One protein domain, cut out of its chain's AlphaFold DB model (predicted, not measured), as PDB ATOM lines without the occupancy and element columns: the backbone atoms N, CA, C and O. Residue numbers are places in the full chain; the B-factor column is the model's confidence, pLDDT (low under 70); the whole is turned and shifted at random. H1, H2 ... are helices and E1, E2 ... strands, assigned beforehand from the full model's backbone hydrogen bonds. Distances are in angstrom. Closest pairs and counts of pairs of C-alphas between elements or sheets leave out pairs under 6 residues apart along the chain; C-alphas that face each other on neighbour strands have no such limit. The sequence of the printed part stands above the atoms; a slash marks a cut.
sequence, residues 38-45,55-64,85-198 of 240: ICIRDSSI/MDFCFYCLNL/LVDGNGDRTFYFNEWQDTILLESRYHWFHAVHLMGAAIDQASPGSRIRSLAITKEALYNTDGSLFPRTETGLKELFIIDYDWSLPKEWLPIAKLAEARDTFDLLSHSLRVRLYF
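AT A GLANCE: This is residues 38 to 45, 55 to 64 and 85 to 198 of the 240 residues of an uncharacterized protein of Hyaloscypha variabilis F (UniProt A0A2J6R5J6). A strongly twisted sheet of seven strands runs through the domain as a wall; H1 covers one face near E1 and E5, and the small hairpin E3 and E4 packs on H1's residues 118 to 125. At the far edge the hairpin E8 and E9 extends the sheet, and residues 166 to 177 stick out from the body. The 132 printed residues include three named helices and nine named strands, in the order E1 E2 E3 E4 E5 H1 E6 H2 E7 H3 E8 E9. The large sheet, order E2 E1 E5 E6 E7 E9 E8, is mixed, the small one antiparallel, and the class is mixed, helices and strands. The whole is compact, with a radius of gyration of the C-alphas of 14.7 A, and spans 39 by 37 by 30 A.

HOW THE PARTS SIT: E5, residues 101 to 105, is parallel to E6, residues 133 to 137, with N 135 and O 103 2.7 A apart, within hydrogen-bond range. E6 is parallel to E7, residues 158 to 162 (N 160 and O 134, 2.8 A). E1, residues 38 to 43, has staggered pairing: residues 38 to 40 with parallel E5 (N 40 and O 104, 2.8 A), residues 40 to 43 with antiparallel E2, residues 58 to 61 (N 41 and O 60, 2.9 A). E9, residues 192 to 197, is parallel to E7 (N 195 and O 159, 3.3 A) and forms a hairpin with the edge strand E8, residues 186 to 189 (N 192 and O 189, 3.3 A). H1, residues 111 to 125, is on the sheet at a height of 7.3 A, making two layers, a helix on one face; it lies over E1 and runs across the strands, at 67 degrees to E1 on the local plane. H2, residues 138 to 142, only grazes the sheet. E5, H1, E6 and E6, H2, E7 are strand-helix-strand units, parallel neighbour strands with a helix between, with right-handed crossovers. In the hairpin of E3, residues 85 to 87, and E4, residues 93 to 96, N 86 and O 94 are 2.8 A apart; the closest C-alphas of E3 and H1, Val 86 and Ala 125, are 5.6 A apart. H3, residues 175 to 180, is not on the large sheet. In H1, H2 and H3 every O i to N i+4 pair is within hydrogen-bond range.

IN THESE COORDINATES: E1 begins at C-alpha 38 (103.486, 203.116, 191.733) and is 15.3 A long. H1, 20.7 A, begins at C-alpha 111 (97.315, 209.768, 202.951). E9, 15.8 A, ends at C-alpha 197 (94.664, 191.664, 200.752).

THE WHOLE: The two C-alphas farthest apart, Pro 127 and Ser 167, are 41.0 A apart. Residues 46 to 54 and 65 to 84 are not printed, with gaps of 9.8 A and 10.0 A between C-alphas. The links H2 to E7 and E7 to H3 are long. Mean pLDDT of the printed part is 70.4; residues 144 to 154 and 164 to 198 are among those under 70.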
ATOM      1  N   ILE A  38     102.666 201.931 191.504       91.12
ATOM      2  CA  ILE A  38     103.486 203.116 191.733       91.12
ATOM      3  C   ILE A  38     103.563 203.337 193.237       91.12
ATOM      4  O   ILE A  38     102.623 203.841 193.845       91.12
ATOM      5  N   CYS A  39     104.693 202.967 193.834       89.25
ATOM      6  CA  CYS A  39     104.943 203.236 195.245       89.25
ATOM      7  C   CYS A  39     105.336 204.696 195.421       89.25
ATOM      8  O   CYS A  39     106.426 205.106 195.003       89.25
ATOM      9  N   ILE A  40     104.455 205.455 196.058       86.94
ATOM     10  CA  ILE A  40     104.697 206.821 196.481       86.94
ATOM     11  C   ILE A  40     104.995 206.808 197.972       86.94
ATOM     12  O   ILE A  40     104.208 206.336 198.799       86.94
ATOM     13  N   ARG A  41     106.150 207.365 198.313       85.06
ATOM     14  CA  ARG A  41     106.467 207.734 199.681       85.06
ATOM     15  C   ARG A  41     106.316 209.231 199.836       85.06
ATOM     16  O   ARG A  41     106.751 210.009 198.986       85.06
ATOM     17  N   ASP A  42     105.721 209.599 200.953       76.00
ATOM     18  CA  ASP A  42     105.798 210.955 201.455       76.00
ATOM     19  C   ASP A  42     107.202 211.155 202.035       76.00
ATOM     20  O   ASP A  42     107.661 210.364 202.869       76.00
ATOM     21  N   SER A  43     107.921 212.171 201.560       71.25
ATOM     22  CA  SER A  43     109.018 212.712 202.347       71.25
ATOM     23  C   SER A  43     108.446 213.832 203.197       71.25
ATOM     24  O   SER A  43     108.599 215.011 202.866       71.25
ATOM     25  N   SER A  44     107.853 213.463 204.331       63.31
ATOM     26  CA  SER A  44     107.693 214.390 205.439       63.31
ATOM     27  C   SER A  44     109.100 214.644 205.979       63.31
ATOM     28  O   SER A  44     109.539 214.053 206.967       63.31
ATOM     29  N   ILE A  45     109.888 215.431 205.248       58.59
ATOM     30  CA  ILE A  45     111.119 215.976 205.795       58.59
ATOM     31  C   ILE A  45     110.650 216.738 207.028       58.59
ATOM     32  O   ILE A  45     109.716 217.535 206.933       58.59
ATOM     33  N   MET A  55     103.326 223.244 205.129       59.50
ATOM     34  CA  MET A  55     103.319 221.813 204.820       59.50
ATOM     35  C   MET A  55     103.693 221.636 203.350       59.50
ATOM     36  O   MET A  55     102.855 221.685 202.457       59.50
ATOM     37  N   ASP A  56     104.988 221.492 203.110       67.75
ATOM     38  CA  ASP A  56     105.523 221.243 201.782       67.75
ATOM     39  C   ASP A  56     105.687 219.732 201.607       67.75
ATOM     40  O   ASP A  56     106.725 219.156 201.956       67.75
ATOM     41  N   PHE A  57     104.597 219.107 201.159       67.19
ATOM     42  CA  PHE A  57     104.535 217.691 200.826       67.19
ATOM     43  C   PHE A  57     105.255 217.457 199.502       67.19
ATOM     44  O   PHE A  57     104.815 217.907 198.442       67.19
ATOM     45  N   CYS A  58     106.352 216.710 199.573       70.06
ATOM     46  CA  CYS A  58     107.029 216.200 198.394       70.06
ATOM     47  C   CYS A  58     106.748 214.703 198.287       70.06
ATOM     48  O   CYS A  58     106.929 213.943 199.245       70.06
ATOM     49  N   PHE A  59     106.353 214.271 197.095       74.00
ATOM     50  CA  PHE A  59     106.173 212.857 196.802       74.00
ATOM     51  C   PHE A  59     107.420 212.338 196.117       74.00
ATOM     52  O   PHE A  59     107.929 212.937 195.169       74.00
ATOM     53  N   TYR A  60     107.905 211.181 196.557       77.62
ATOM     54  CA  TYR A  60     108.894 210.456 195.784       77.62
ATOM     55  C   TYR A  60     108.380 209.088 195.383       77.62
ATOM     56  O   TYR A  60     108.015 208.248 196.206       77.62
ATOM     57  N   CYS A  61     108.386 208.871 194.073       82.31
ATOM     58  CA  CYS A  61     108.109 207.579 193.484       82.31
ATOM     59  C   CYS A  61     109.374 206.715 193.516       82.31
ATOM     60  O   CYS A  61     110.450 207.153 193.107       82.31
ATOM     61  N   LEU A  62     109.250 205.476 193.993       74.62
ATOM     62  CA  LEU A  62     110.354 204.508 193.979       74.62
ATOM     63  C   LEU A  62     110.510 203.828 192.606       74.62
ATOM     64  O   LEU A  62     111.611 203.426 192.234       74.62
ATOM     65  N   ASN A  63     109.425 203.756 191.829       74.69
ATOM     66  CA  ASN A  63     109.328 203.002 190.574       74.69
ATOM     67  C   ASN A  63     109.164 203.946 189.367       74.69
ATOM     68  O   ASN A  63     108.157 203.927 188.659       74.69
ATOM     69  N   LEU A  64     110.170 204.797 189.147       68.50
ATOM     70  CA  LEU A  64     110.071 206.021 188.334       68.50
ATOM     71  C   LEU A  64     109.694 205.820 186.857       68.50
ATOM     72  O   LEU A  64     109.095 206.706 186.251       68.50
ATOM     73  N   LEU A  85     103.628 212.357 182.168       94.88
ATOM     74  CA  LEU A  85     104.697 212.670 183.113       94.88
ATOM     75  C   LEU A  85     104.144 213.635 184.163       94.88
ATOM     76  O   LEU A  85     103.803 214.768 183.838       94.88
ATOM     77  N   VAL A  86     104.042 213.169 185.401       92.88
ATOM     78  CA  VAL A  86     103.527 213.928 186.541       92.88
ATOM     79  C   VAL A  86     104.697 214.532 187.305       92.88
ATOM     80  O   VAL A  86     105.684 213.840 187.579       92.88
ATOM     81  N   ASP A  87     104.583 215.810 187.654       89.56
ATOM     82  CA  ASP A  87     105.523 216.489 188.542       89.56
ATOM     83  C   ASP A  87     105.170 216.190 190.005       89.56
ATOM     84  O   ASP A  87     104.069 216.486 190.467       89.56
ATOM     85  N   GLY A  88     106.098 215.564 190.732       79.56
ATOM     86  CA  GLY A  88     105.968 215.260 192.159       79.56
ATOM     87  C   GLY A  88     106.276 216.442 193.081       79.56
ATOM     88  O   GLY A  88     106.449 216.223 194.281       79.56
ATOM     89  N   ASN A  89     106.346 217.659 192.525       75.00
ATOM     90  CA  ASN A  89     106.704 218.903 193.197       75.00
ATOM     91  C   ASN A  89     108.190 218.903 193.616       75.00
ATOM     92  O   ASN A  89     108.527 218.865 194.801       75.00
ATOM     93  N   GLY A  90     109.091 218.871 192.618       67.69
ATOM     94  CA  GLY A  90     110.552 218.932 192.800       67.69
ATOM     95  C   GLY A  90     111.339 218.066 191.805       67.69
ATOM     96  O   GLY A  90     110.905 217.822 190.684       67.69
ATOM     97  N   ASP A  91     112.492 217.529 192.224       61.12
ATOM     98  CA  ASP A  91     113.400 216.739 191.361       61.12
ATOM     99  C   ASP A  91     112.870 215.347 190.956       61.12
ATOM    100  O   ASP A  91     113.609 214.515 190.418       61.12
ATOM    101  N   ARG A  92     111.609 215.020 191.259       76.81
ATOM    102  CA  ARG A  92     111.084 213.656 191.118       76.81
ATOM    103  C   ARG A  92     109.768 213.650 190.360       76.81
ATOM    104  O   ARG A  92     108.689 213.685 190.939       76.81
ATOM    105  N   THR A  93     109.884 213.543 189.041       89.50
ATOM    106  CA  THR A  93     108.765 213.242 188.147       89.50
ATOM    107  C   THR A  93     108.524 211.735 188.067       89.50
ATOM    108  O   THR A  93     109.434 210.925 188.273       89.50
ATOM    109  N   PHE A  94     107.297 211.333 187.752       92.44
ATOM    110  CA  PHE A  94     106.969 209.935 187.487       92.44
ATOM    111  C   PHE A  94     105.964 209.814 186.350       92.44
ATOM    112  O   PHE A  94     105.130 210.688 186.136       92.44
ATOM    113  N   TYR A  95     106.037 208.718 185.601       94.69
ATOM    114  CA  TYR A  95     105.013 208.410 184.607       94.69
ATOM    115  C   TYR A  95     103.780 207.831 185.293       94.69
ATOM    116  O   TYR A  95     103.935 206.987 186.177       94.69
ATOM    117  N   PHE A  96     102.594 208.214 184.837       95.00
ATOM    118  CA  PHE A  96     101.308 207.745 185.345       95.00
ATOM    119  C   PHE A  96     100.351 207.393 184.201       95.00
ATOM    120  O   PHE A  96     100.294 208.098 183.196       95.00
ATOM    121  N   ASN A  97      99.590 206.317 184.368       95.25
ATOM    122  CA  ASN A  97      98.487 205.913 183.511       95.25
ATOM    123  C   ASN A  97      97.259 205.613 184.376       95.25
ATOM    124  O   ASN A  97      97.214 204.611 185.091       95.25
ATOM    125  N   GLU A  98      96.238 206.461 184.251       94.69
ATOM    126  CA  GLU A  98      94.980 206.396 185.005       94.69
ATOM    127  C   GLU A  98      94.291 205.017 184.965       94.69
ATOM    128  O   GLU A  98      93.571 204.650 185.897       94.69
ATOM    129  N   TRP A  99      94.457 204.263 183.880       94.12
ATOM    130  CA  TRP A  99      93.700 203.034 183.640       94.12
ATOM    131  C   TRP A  99      94.394 201.771 184.140       94.12
ATOM    132  O   TRP A  99      93.747 200.729 184.222       94.12
ATOM    133  N   GLN A 100      95.692 201.844 184.424       92.56
ATOM    134  CA  GLN A 100      96.531 200.667 184.673       92.56
ATOM    135  C   GLN A 100      97.336 200.774 185.958       92.56
ATOM    136  O   GLN A 100      97.682 199.747 186.547       92.56
ATOM    137  N   ASP A 101      97.654 201.996 186.380       93.69
ATOM    138  CA  ASP A 101      98.503 202.211 187.534       93.69
ATOM    139  C   ASP A 101      97.670 202.227 188.812       93.69
ATOM    140  O   ASP A 101      96.707 202.986 188.954       93.69
ATOM    141  N   THR A 102      98.096 201.414 189.775       92.00
ATOM    142  CA  THR A 102      97.641 201.501 191.159       92.00
ATOM    143  C   THR A 102      98.660 202.301 191.951       92.00
ATOM    144  O   THR A 102      99.849 201.977 191.977       92.00
ATOM    145  N   ILE A 103      98.203 203.354 192.617       91.69
ATOM    146  CA  ILE A 103      99.056 204.176 193.472       91.69
ATOM    147  C   ILE A 103      99.118 203.527 194.845       91.69
ATOM    148  O   ILE A 103      98.095 203.427 195.505       91.69
ATOM    149  N   LEU A 104     100.300 203.110 195.287       90.25
ATOM    150  CA  LEU A 104     100.526 202.647 196.652       90.25
ATOM    151  C   LEU A 104     101.092 203.788 197.490       90.25
ATOM    152  O   LEU A 104     102.209 204.242 197.240       90.25
ATOM    153  N   LEU A 105     100.344 204.218 198.501       88.12
ATOM    154  CA  LEU A 105     100.818 205.166 199.500       88.12
ATOM    155  C   LEU A 105     101.429 204.410 200.679       88.12
ATOM    156  O   LEU A 105     100.725 203.792 201.476       88.12
ATOM    157  N   GLU A 106     102.752 204.495 200.807       81.69
ATOM    158  CA  GLU A 106     103.479 203.938 201.957       81.69
ATOM    159  C   GLU A 106     103.498 204.896 203.167       81.69
ATOM    160  O   GLU A 106     104.048 204.558 204.216       81.69
ATOM    161  N   SER A 107     102.919 206.098 203.044       75.75
ATOM    162  CA  SER A 107     102.866 207.056 204.152       75.75
ATOM    163  C   SER A 107     101.910 206.591 205.248       75.75
ATOM    164  O   SER A 107     100.783 206.186 204.973       75.75
ATOM    165  N   ARG A 108     102.352 206.702 206.505       68.75
ATOM    166  CA  ARG A 108     101.520 206.442 207.691       68.75
ATOM    167  C   ARG A 108     100.630 207.626 208.057       68.75
ATOM    168  O   ARG A 108      99.699 207.456 208.835       68.75
ATOM    169  N   TYR A 109     100.919 208.810 207.524       68.19
ATOM    170  CA  TYR A 109     100.275 210.054 207.922       68.19
ATOM    171  C   TYR A 109      99.673 210.746 206.702       68.19
ATOM    172  O   TYR A 109     100.268 210.762 205.627       68.19
ATOM    173  N   HIS A 110      98.476 211.307 206.878       74.38
ATOM    174  CA  HIS A 110      97.834 212.202 205.912       74.38
ATOM    175  C   HIS A 110      97.745 211.666 204.471       74.38
ATOM    176  O   HIS A 110      97.840 212.443 203.520       74.38
ATOM    177  N   TRP A 111      97.500 210.361 204.286       81.50
ATOM    178  CA  TRP A 111      97.315 209.768 202.951       81.50
ATOM    179  C   TRP A 111      96.263 210.530 202.130       81.50
ATOM    180  O   TRP A 111      96.420 210.702 200.928       81.50
ATOM    181  N   PHE A 112      95.238 211.066 202.794       80.69
ATOM    182  CA  PHE A 112      94.237 211.948 202.204       80.69
ATOM    183  C   PHE A 112      94.861 213.154 201.491       80.69
ATOM    184  O   PHE A 112      94.567 213.423 200.328       80.69
ATOM    185  N   HIS A 113      95.736 213.879 202.189       79.75
ATOM    186  CA  HIS A 113      96.379 215.069 201.649       79.75
ATOM    187  C   HIS A 113      97.324 214.696 200.502       79.75
ATOM    188  O   HIS A 113      97.348 215.373 199.477       79.75
ATOM    189  N   ALA A 114      98.008 213.552 200.632       83.44
ATOM    190  CA  ALA A 114      98.819 212.992 199.562       83.44
ATOM    191  C   ALA A 114      98.003 212.722 198.288       83.44
ATOM    192  O   ALA A 114      98.363 213.202 197.215       83.44
ATOM    193  N   VAL A 115      96.865 212.025 198.403       86.94
ATOM    194  CA  VAL A 115      95.960 211.761 197.270       86.94
ATOM    195  C   VAL A 115      95.461 213.059 196.647       86.94
ATOM    196  O   VAL A 115      95.422 213.158 195.423       86.94
ATOM    197  N   HIS A 116      95.085 214.047 197.460       86.25
ATOM    198  CA  HIS A 116      94.572 215.321 196.961       86.25
ATOM    199  C   HIS A 116      95.622 216.076 196.136       86.25
ATOM    200  O   HIS A 116      95.363 216.428 194.984       86.25
ATOM    201  N   LEU A 117      96.824 216.266 196.688       85.75
ATOM    202  CA  LEU A 117      97.913 216.953 195.992       85.75
ATOM    203  C   LEU A 117      98.349 216.205 194.731       85.75
ATOM    204  O   LEU A 117      98.535 216.812 193.678       85.75
ATOM    205  N   MET A 118      98.457 214.878 194.808       87.94
ATOM    206  CA  MET A 118      98.769 214.062 193.639       87.94
ATOM    207  C   MET A 118      97.675 214.131 192.575       87.94
ATOM    208  O   MET A 118      97.983 214.191 191.390       87.94
ATOM    209  N   GLY A 119      96.405 214.131 192.984       89.81
ATOM    210  CA  GLY A 119      95.272 214.295 192.082       89.81
ATOM    211  C   GLY A 119      95.342 215.621 191.327       89.81
ATOM    212  O   GLY A 119      95.153 215.631 190.113       89.81
ATOM    213  N   ALA A 120      95.696 216.708 192.017       89.50
ATOM    214  CA  ALA A 120      95.915 218.012 191.395       89.50
ATOM    215  C   ALA A 120      97.105 218.001 190.417       89.50
ATOM    216  O   ALA A 120      96.979 218.495 189.299       89.50
ATOM    217  N   ALA A 121      98.232 217.382 190.788       90.25
ATOM    218  CA  ALA A 121      99.398 217.262 189.909       90.25
ATOM    219  C   ALA A 121      99.107 216.416 188.653       90.25
ATOM    220  O   ALA A 121      99.535 216.755 187.549       90.25
ATOM    221  N   ILE A 122      98.343 215.329 188.803       92.50
ATOM    222  CA  ILE A 122      97.890 214.483 187.691       92.50
ATOM    223  C   ILE A 122      96.954 215.264 186.763       92.50
ATOM    224  O   ILE A 122      97.125 215.194 185.549       92.50
ATOM    225  N   ASP A 123      96.001 216.019 187.314       92.50
ATOM    226  CA  ASP A 123      95.088 216.858 186.527       92.50
ATOM    227  C   ASP A 123      95.838 217.965 185.776       92.50
ATOM    228  O   ASP A 123      95.550 218.236 184.614       92.50
ATOM    229  N   GLN A 124      96.862 218.554 186.398       93.19
ATOM    230  CA  GLN A 124      97.720 219.540 185.743       93.19
ATOM    231  C   GLN A 124      98.516 218.928 184.581       93.19
ATOM    232  O   GLN A 124      98.628 219.543 183.521       93.19
ATOM    233  N   ALA A 125      99.066 217.722 184.763       94.19
ATOM    234  CA  ALA A 125      99.795 217.011 183.712       94.19
ATOM    235  C   ALA A 125      98.866 216.507 182.592       94.19
ATOM    236  O   ALA A 125      99.277 216.395 181.435       94.19
ATOM    237  N   SER A 126      97.620 216.177 182.931       95.50
ATOM    238  CA  SER A 126      96.626 215.631 182.015       95.50
ATOM    239  C   SER A 126      95.212 215.982 182.484       95.50
ATOM    240  O   SER A 126      94.637 215.253 183.297       95.50
ATOM    241  N   PRO A 127      94.630 217.078 181.962       95.81
ATOM    242  CA  PRO A 127      93.325 217.558 182.401       95.81
ATOM    243  C   PRO A 127      92.243 216.481 182.319       95.81
ATOM    244  O   PRO A 127      92.043 215.854 181.277       95.81
ATOM    245  N   GLY A 128      91.539 216.274 183.430       92.38
ATOM    246  CA  GLY A 128      90.502 215.252 183.574       92.38
ATOM    247  C   GLY A 128      91.009 213.875 184.006       92.38
ATOM    248  O   GLY A 128      90.184 213.040 184.380       92.38
ATOM    249  N   SER A 129      92.324 213.635 184.025       92.25
ATOM    250  CA  SER A 129      92.887 212.411 184.604       92.25
ATOM    251  C   SER A 129      92.695 212.394 186.120       92.25
ATOM    252  O   SER A 129      92.787 213.420 186.802       92.25
ATOM    253  N   ARG A 130      92.406 211.216 186.673       92.44
ATOM    254  CA  ARG A 130      92.154 211.023 188.107       92.44
ATOM    255  C   ARG A 130      92.881 209.789 188.633       92.44
ATOM    256  O   ARG A 130      93.275 208.902 187.878       92.44
ATOM    257  N   ILE A 131      93.032 209.708 189.952       91.44
ATOM    258  CA  ILE A 131      93.525 208.497 190.614       91.44
ATOM    259  C   ILE A 131      92.350 207.533 190.730       91.44
ATOM    260  O   ILE A 131      91.440 207.744 191.528       91.44
ATOM    261  N   ARG A 132      92.353 206.467 189.928       90.94
ATOM    262  CA  ARG A 132      91.265 205.477 189.941       90.94
ATOM    263  C   ARG A 132      91.493 204.318 190.881       90.94
ATOM    264  O   ARG A 132      90.520 203.746 191.358       90.94
ATOM    265  N   SER A 133      92.751 203.973 191.098       90.38
ATOM    266  CA  SER A 133      93.156 202.767 191.797       90.38
ATOM    267  C   SER A 133      94.189 203.160 192.847       90.38
ATOM    268  O   SER A 133      95.277 203.637 192.516       90.38
ATOM    269  N   LEU A 134      93.812 203.043 194.119       90.38
ATOM    270  CA  LEU A 134      94.617 203.464 195.263       90.38
ATOM    271  C   LEU A 134      94.816 202.283 196.202       90.38
ATOM    272  O   LEU A 134      93.864 201.590 196.533       90.38
ATOM    273  N   ALA A 135      96.038 202.087 196.665       89.81
ATOM    274  CA  ALA A 135      96.397 201.158 197.710       89.81
ATOM    275  C   ALA A 135      96.987 201.926 198.896       89.81
ATOM    276  O   ALA A 135      97.870 202.769 198.726       89.81
ATOM    277  N   ILE A 136      96.496 201.640 200.096       86.81
ATOM    278  CA  ILE A 136      96.969 202.235 201.348       86.81
ATOM    279  C   ILE A 136      97.286 201.136 202.352       86.81
ATOM    280  O   ILE A 136      96.734 200.039 202.286       86.81
ATOM    281  N   THR A 137      98.170 201.432 203.296       84.38
ATOM    282  CA  THR A 137      98.422 200.536 204.426       84.38
ATOM    283  C   THR A 137      97.282 200.612 205.441       84.38
ATOM    284  O   THR A 137      96.582 201.625 205.548       84.38
ATOM    285  N   LYS A 138      97.086 199.541 206.209       81.69
ATOM    286  CA  LYS A 138      96.095 199.500 207.292       81.69
ATOM    287  C   LYS A 138      96.349 200.583 208.346       81.69
ATOM    288  O   LYS A 138      95.409 201.196 208.841       81.69
ATOM    289  N   GLU A 139      97.608 200.882 208.649       80.69
ATOM    290  CA  GLU A 139      97.981 201.940 209.591       80.69
ATOM    291  C   GLU A 139      97.603 203.328 209.074       80.69
ATOM    292  O   GLU A 139      97.117 204.157 209.844       80.69
ATOM    293  N   ALA A 140      97.770 203.575 207.770       80.38
ATOM    294  CA  ALA A 140      97.345 204.830 207.159       80.38
ATOM    295  C   ALA A 140      95.832 205.051 207.312       80.38
ATOM    296  O   ALA A 140      95.402 206.184 207.524       80.38
ATOM    297  N   LEU A 141      95.036 203.977 207.262       79.88
ATOM    298  CA  LEU A 141      93.588 204.044 207.461       79.88
ATOM    299  C   LEU A 141      93.215 204.450 208.896       79.88
ATOM    300  O   LEU A 141      92.330 205.287 209.076       79.88
ATOM    301  N   TYR A 142      93.892 203.901 209.911       75.19
ATOM    302  CA  TYR A 142      93.607 204.219 211.319       75.19
ATOM    303  C   TYR A 142      93.963 205.656 211.707       75.19
ATOM    304  O   TYR A 142      93.326 206.222 212.589       75.19
ATOM    305  N   ASN A 143      94.955 206.249 211.043       70.25
ATOM    306  CA  ASN A 143      95.398 207.619 211.312       70.25
ATOM    307  C   ASN A 143      94.544 208.691 210.613       70.25
ATOM    308  O   ASN A 143      94.862 209.877 210.686       70.25
ATOM    309  N   THR A 144      93.483 208.291 209.915       68.00
ATOM    310  CA  THR A 144      92.454 209.212 209.423       68.00
ATOM    311  C   THR A 144      91.303 209.259 210.421       68.00
ATOM    312  O   THR A 144      90.863 208.204 210.867       68.00
ATOM    313  N   ASP A 145      90.788 210.455 210.732       60.31
ATOM    314  CA  ASP A 145      89.733 210.732 211.733       60.31
ATOM    315  C   ASP A 145      88.342 210.132 211.395       60.31
ATOM    316  O   ASP A 145      87.294 210.719 211.658       60.31
ATOM    317  N   GLY A 146      88.283 208.961 210.759       54.66
ATOM    318  CA  GLY A 146      87.052 208.279 210.365       54.66
ATOM    319  C   GLY A 146      86.311 208.933 209.195       54.66
ATOM    320  O   GLY A 146      85.376 208.334 208.665       54.66
ATOM    321  N   SER A 147      86.730 210.116 208.733       55.31
ATOM    322  CA  SER A 147      86.175 210.759 207.541       55.31
ATOM    323  C   SER A 147      86.752 210.121 206.273       55.31
ATOM    324  O   SER A 147      87.704 210.619 205.667       55.31
ATOM    325  N   LEU A 148      86.189 208.984 205.869       55.72
ATOM    326  CA  LEU A 148      86.380 208.466 204.518       55.72
ATOM    327  C   LEU A 148      85.747 209.450 203.521       55.72
ATOM    328  O   LEU A 148      84.627 209.915 203.714       55.72
ATOM    329  N   PHE A 149      86.502 209.792 202.479       56.34
ATOM    330  CA  PHE A 149      86.130 210.745 201.431       56.34
ATOM    331  C   PHE A 149      84.723 210.496 200.852       56.34
ATOM    332  O   PHE A 149      84.394 209.348 200.533       56.34
ATOM    333  N   PRO A 150      83.955 211.552 200.523       51.34
ATOM    334  CA  PRO A 150      82.928 211.445 199.500       51.34
ATOM    335  C   PRO A 150      83.605 211.210 198.139       51.34
ATOM    336  O   PRO A 150      84.353 212.038 197.620       51.34
ATOM    337  N   ARG A 151      83.318 210.046 197.547       53.28
ATOM    338  CA  ARG A 151      83.720 209.556 196.210       53.28
ATOM    339  C   ARG A 151      83.704 210.598 195.076       53.28
ATOM    340  O   ARG A 151      84.369 210.411 194.059       53.28
ATOM    341  N   THR A 152      82.919 211.660 195.223       53.38
ATOM    342  CA  THR A 152      82.675 212.694 194.215       53.38
ATOM    343  C   THR A 152      83.906 213.517 193.857       53.38
ATOM    344  O   THR A 152      83.980 213.994 192.730       53.38
ATOM    345  N   GLU A 153      84.874 213.664 194.763       59.47
ATOM    346  CA  GLU A 153      86.002 214.580 194.535       59.47
ATOM    347  C   GLU A 153      87.221 213.908 193.889       59.47
ATOM    348  O   GLU A 153      87.917 214.531 193.091       59.47
ATOM    349  N   THR A 154      87.472 212.625 194.170       65.25
ATOM    350  CA  THR A 154      88.711 211.953 193.734       65.25
ATOM    351  C   THR A 154      88.565 211.140 192.449       65.25
ATOM    352  O   THR A 154      89.560 210.890 191.772       65.25
ATOM    353  N   GLY A 155      87.347 210.718 192.089       76.38
ATOM    354  CA  GLY A 155      87.128 209.805 190.958       76.38
ATOM    355  C   GLY A 155      87.624 208.372 191.210       76.38
ATOM    356  O   GLY A 155      87.744 207.589 190.262       76.38
ATOM    357  N   LEU A 156      87.897 208.020 192.472       83.19
ATOM    358  CA  LEU A 156      88.413 206.713 192.867       83.19
ATOM    359  C   LEU A 156      87.404 205.594 192.550       83.19
ATOM    360  O   LEU A 156      86.227 205.671 192.914       83.19
ATOM    361  N   LYS A 157      87.869 204.540 191.871       85.38
ATOM    362  CA  LYS A 157      87.078 203.346 191.521       85.38
ATOM    363  C   LYS A 157      87.419 202.144 192.395       85.38
ATOM    364  O   LYS A 157      86.536 201.336 192.682       85.38
ATOM    365  N   GLU A 158      88.680 202.034 192.793       84.25
ATOM    366  CA  GLU A 158      89.224 200.904 193.537       84.25
ATOM    367  C   GLU A 158      90.069 201.413 194.702       84.25
ATOM    368  O   GLU A 158      90.936 202.274 194.525       84.25
ATOM    369  N   LEU A 159      89.811 200.862 195.887       84.06
ATOM    370  CA  LEU A 159      90.618 201.077 197.080       84.06
ATOM    371  C   LEU A 159      91.096 199.723 197.603       84.06
ATOM    372  O   LEU A 159      90.290 198.837 197.894       84.06
ATOM    373  N   PHE A 160      92.405 199.589 197.748       85.06
ATOM    374  CA  PHE A 160      93.057 198.437 198.344       85.06
ATOM    375  C   PHE A 160      93.593 198.819 199.712       85.06
ATOM    376  O   PHE A 160      94.268 199.838 199.864       85.06
ATOM    377  N   ILE A 161      93.309 197.984 200.703       83.75
ATOM    378  CA  ILE A 161      93.907 198.104 202.030       83.75
ATOM    379  C   ILE A 161      94.891 196.953 202.159       83.75
ATOM    380  O   ILE A 161      94.514 195.789 202.005       83.75
ATOM    381  N   ILE A 162      96.151 197.297 202.395       82.44
ATOM    382  CA  ILE A 162      97.233 196.337 202.562       82.44
ATOM    383  C   ILE A 162      97.558 196.239 204.046       82.44
ATOM    384  O   ILE A 162      97.945 197.226 204.675       82.44
ATOM    385  N   ASP A 163      97.405 195.038 204.588       79.62
ATOM    386  CA  ASP A 163      97.887 194.701 205.921       79.62
ATOM    387  C   ASP A 163      99.339 194.225 205.790       79.62
ATOM    388  O   ASP A 163      99.605 193.115 205.321       79.62
ATOM    389  N   TYR A 164     100.290 195.111 206.093       67.25
ATOM    390  CA  TYR A 164     101.707 194.761 206.096       67.25
ATOM    391  C   TYR A 164     102.118 194.341 207.498       67.25
ATOM    392  O   TYR A 164     102.104 195.149 208.423       67.25
ATOM    393  N   ASP A 165     102.623 193.117 207.627       63.97
ATOM    394  CA  ASP A 165     103.448 192.789 208.776       63.97
ATOM    395  C   ASP A 165     104.855 193.364 208.558       63.97
ATOM    396  O   ASP A 165     105.688 192.806 207.838       63.97
ATOM    397  N   TRP A 166     105.122 194.519 209.172       58.31
ATOM    398  CA  TRP A 166     106.428 195.181 209.121       58.31
ATOM    399  C   TRP A 166     107.559 194.346 209.740       58.31
ATOM    400  O   TRP A 166     108.725 194.709 209.569       58.31
ATOM    401  N   SER A 167     107.235 193.266 210.462       51.28
ATOM    402  CA  SER A 167     108.215 192.350 211.043       51.28
ATOM    403  C   SER A 167     108.740 191.307 210.052       51.28
ATOM    404  O   SER A 167     109.819 190.751 210.275       51.28
ATOM    405  N   LEU A 168     108.045 191.084 208.930       48.22
ATOM    406  CA  LEU A 168     108.462 190.120 207.915       48.22
ATOM    407  C   LEU A 168     109.425 190.744 206.887       48.22
ATOM    408  O   LEU A 168     109.318 191.927 206.539       48.22
ATOM    409  N   PRO A 169     110.391 189.962 206.365       47.22
ATOM    410  CA  PRO A 169     111.261 190.412 205.290       47.22
ATOM    411  C   PRO A 169     110.434 190.789 204.055       47.22
ATOM    412  O   PRO A 169     109.528 190.071 203.638       47.22
ATOM    413  N   LYS A 170     110.767 191.940 203.460       48.38
ATOM    414  CA  LYS A 170     110.077 192.517 202.297       48.38
ATOM    415  C   LYS A 170     110.358 191.712 201.027       48.38
ATOM    416  O   LYS A 170     111.103 192.162 200.156       48.38
ATOM    417  N   GLU A 171     109.774 190.532 200.896       41.91
ATOM    418  CA  GLU A 171     109.689 189.873 199.599       41.91
ATOM    419  C   GLU A 171     108.532 190.497 198.816       41.91
ATOM    420  O   GLU A 171     107.358 190.327 199.139       41.91
ATOM    421  N   TRP A 172     108.867 191.280 197.788       40.59
ATOM    422  CA  TRP A 172     107.877 191.825 196.864       40.59
ATOM    423  C   TRP A 172     107.216 190.668 196.119       40.59
ATOM    424  O   TRP A 172     107.789 190.109 195.182       40.59
ATOM    425  N   LEU A 173     106.004 190.294 196.524       39.28
ATOM    426  CA  LEU A 173     105.203 189.369 195.739       39.28
ATOM    427  C   LEU A 173     104.807 190.073 194.430       39.28
ATOM    428  O   LEU A 173     104.281 191.188 194.471       39.28
ATOM    429  N   PRO A 174     105.047 189.456 193.258       36.06
ATOM    430  CA  PRO A 174     104.543 189.973 191.995       36.06
ATOM    431  C   PRO A 174     103.037 190.233 192.095       36.06
ATOM    432  O   PRO A 174     102.316 189.429 192.683       36.06
ATOM    433  N   ILE A 175     102.543 191.298 191.461       37.88
ATOM    434  CA  ILE A 175     101.103 191.616 191.399       37.88
ATOM    435  C   ILE A 175     100.288 190.408 190.909       37.88
ATOM    436  O   ILE A 175      99.189 190.172 191.394       37.88
ATOM    437  N   ALA A 176     100.859 189.586 190.021       34.81
ATOM    438  CA  ALA A 176     100.263 188.322 189.588       34.81
ATOM    439  C   ALA A 176      99.976 187.356 190.756       34.81
ATOM    440  O   ALA A 176      98.911 186.754 190.794       34.81
ATOM    441  N   LYS A 177     100.864 187.267 191.758       35.38
ATOM    442  CA  LYS A 177     100.653 186.450 192.965       35.38
ATOM    443  C   LYS A 177      99.672 187.084 193.954       35.38
ATOM    444  O   LYS A 177      98.941 186.354 194.615       35.38
ATOM    445  N   LEU A 178      99.617 188.416 194.036       37.97
ATOM    446  CA  LEU A 178      98.558 189.119 194.777       37.97
ATOM    447  C   LEU A 178      97.183 188.911 194.117       37.97
ATOM    448  O   LEU A 178      96.187 188.779 194.813       37.97
ATOM    449  N   ALA A 179      97.125 188.806 192.786       36.47
ATOM    450  CA  ALA A 179      95.909 188.463 192.045       36.47
ATOM    451  C   ALA A 179      95.496 186.980 192.192       36.47
ATOM    452  O   ALA A 179      94.322 186.648 192.015       36.47
ATOM    453  N   GLU A 180      96.441 186.092 192.520       35.03
ATOM    454  CA  GLU A 180      96.207 184.665 192.791       35.03
ATOM    455  C   GLU A 180      95.832 184.373 194.256       35.03
ATOM    456  O   GLU A 180      95.173 183.364 194.519       35.03
ATOM    457  N   ALA A 181      96.207 185.238 195.206       36.62
ATOM    458  CA  ALA A 181      95.797 185.168 196.611       36.62
ATOM    459  C   ALA A 181      94.306 185.539 196.752       36.62
ATOM    460  O   ALA A 181      93.938 186.669 197.055       36.62
ATOM    461  N   ARG A 182      93.438 184.573 196.441       37.22
ATOM    462  CA  ARG A 182      91.981 184.710 196.281       37.22
ATOM    463  C   ARG A 182      91.158 184.609 197.572       37.22
ATOM    464  O   ARG A 182      89.969 184.322 197.485       37.22
ATOM    465  N   ASP A 183      91.710 184.933 198.735       36.81
ATOM    466  CA  ASP A 183      90.878 185.137 199.930       36.81
ATOM    467  C   ASP A 183      90.356 186.579 199.909       36.81
ATOM    468  O   ASP A 183      90.902 187.492 200.523       36.81
ATOM    469  N   THR A 184      89.345 186.799 199.065       37.22
ATOM    470  CA  THR A 184      88.795 188.123 198.746       37.22
ATOM    471  C   THR A 184      87.481 188.312 199.494       37.22
ATOM    472  O   THR A 184      86.556 187.525 199.314       37.22
ATOM    473  N   PHE A 185      87.367 189.376 200.287       37.22
ATOM    474  CA  PHE A 185      86.080 189.842 200.800       37.22
ATOM    475  C   PHE A 185      85.649 191.076 200.006       37.22
ATOM    476  O   PHE A 185      86.291 192.122 200.092       37.22
ATOM    477  N   ASP A 186      84.568 190.947 199.239       37.78
ATOM    478  CA  ASP A 186      83.944 192.068 198.537       37.78
ATOM    479  C   ASP A 186      82.986 192.794 199.495       37.78
ATOM    480  O   ASP A 186      81.865 192.350 199.750       37.78
ATOM    481  N   LEU A 187      83.406 193.947 200.020       37.88
ATOM    482  CA  LEU A 187      82.491 194.891 200.664       37.88
ATOM    483  C   LEU A 187      81.854 195.761 199.581       37.88
ATOM    484  O   LEU A 187      82.405 196.778 199.159       37.88
ATOM    485  N   LEU A 188      80.682 195.337 199.111       31.61
ATOM    486  CA  LEU A 188      79.883 196.096 198.156       31.61
ATOM    487  C   LEU A 188      79.112 197.206 198.882       31.61
ATOM    488  O   LEU A 188      77.959 197.055 199.272       31.61
ATOM    489  N   SER A 189      79.741 198.372 199.009       35.81
ATOM    490  CA  SER A 189      78.997 199.623 198.837       35.81
ATOM    491  C   SER A 189      78.691 199.725 197.343       35.81
ATOM    492  O   SER A 189      79.575 199.428 196.543       35.81
ATOM    493  N   HIS A 190      77.472 200.109 196.948       32.53
ATOM    494  CA  HIS A 190      76.919 200.022 195.579       32.53
ATOM    495  C   HIS A 190      77.745 200.703 194.459       32.53
ATOM    496  O   HIS A 190      77.288 200.815 193.322       32.53
ATOM    497  N   SER A 191      78.952 201.199 194.745       46.50
ATOM    498  CA  SER A 191      79.763 201.946 193.804       46.50
ATOM    499  C   SER A 191      81.290 201.998 194.056       46.50
ATOM    500  O   SER A 191      81.998 202.602 193.244       46.50
ATOM    501  N   LEU A 192      81.809 201.350 195.113       42.62
ATOM    502  CA  LEU A 192      83.247 201.220 195.410       42.62
ATOM    503  C   LEU A 192      83.575 199.745 195.663       42.62
ATOM    504  O   LEU A 192      82.957 199.121 196.523       42.62
ATOM    505  N   ARG A 193      84.556 199.197 194.937       50.56
ATOM    506  CA  ARG A 193      85.113 197.877 195.261       50.56
ATOM    507  C   ARG A 193      86.270 198.067 196.229       50.56
ATOM    508  O   ARG A 193      87.305 198.618 195.852       50.56
ATOM    509  N   VAL A 194      86.076 197.615 197.462       51.91
ATOM    510  CA  VAL A 194      87.155 197.469 198.437       51.91
ATOM    511  C   VAL A 194      87.644 196.035 198.342       51.91
ATOM    512  O   VAL A 194      86.873 195.112 198.595       51.91
ATOM    513  N   ARG A 195      88.907 195.852 197.957       49.81
ATOM    514  CA  ARG A 195      89.563 194.542 198.010       49.81
ATOM    515  C   ARG A 195      90.582 194.559 199.133       49.81
ATOM    516  O   ARG A 195      91.486 195.396 199.156       49.81
ATOM    517  N   LEU A 196      90.396 193.642 200.069       47.09
ATOM    518  CA  LEU A 196      91.302 193.425 201.185       47.09
ATOM    519  C   LEU A 196      92.313 192.358 200.771       47.09
ATOM    520  O   LEU A 196      91.915 191.305 200.275       47.09
ATOM    521  N   TYR A 197      93.600 192.642 200.954       47.69
ATOM    522  CA  TYR A 197      94.664 191.664 200.752       47.69
ATOM    523  C   TYR A 197      95.282 191.308 202.097       47.69
ATOM    524  O   TYR A 197      95.674 192.193 202.859       47.69
ATOM    525  N   PHE A 198      95.388 190.009 202.357       39.78
ATOM    526  CA  PHE A 198      95.991 189.466 203.567       39.78
ATOM    527  C   PHE A 198      97.364 188.873 203.257       39.78
ATOM    528  O   PHE A 198      97.568 188.247 202.211       39.78
TER     529      PHE A 198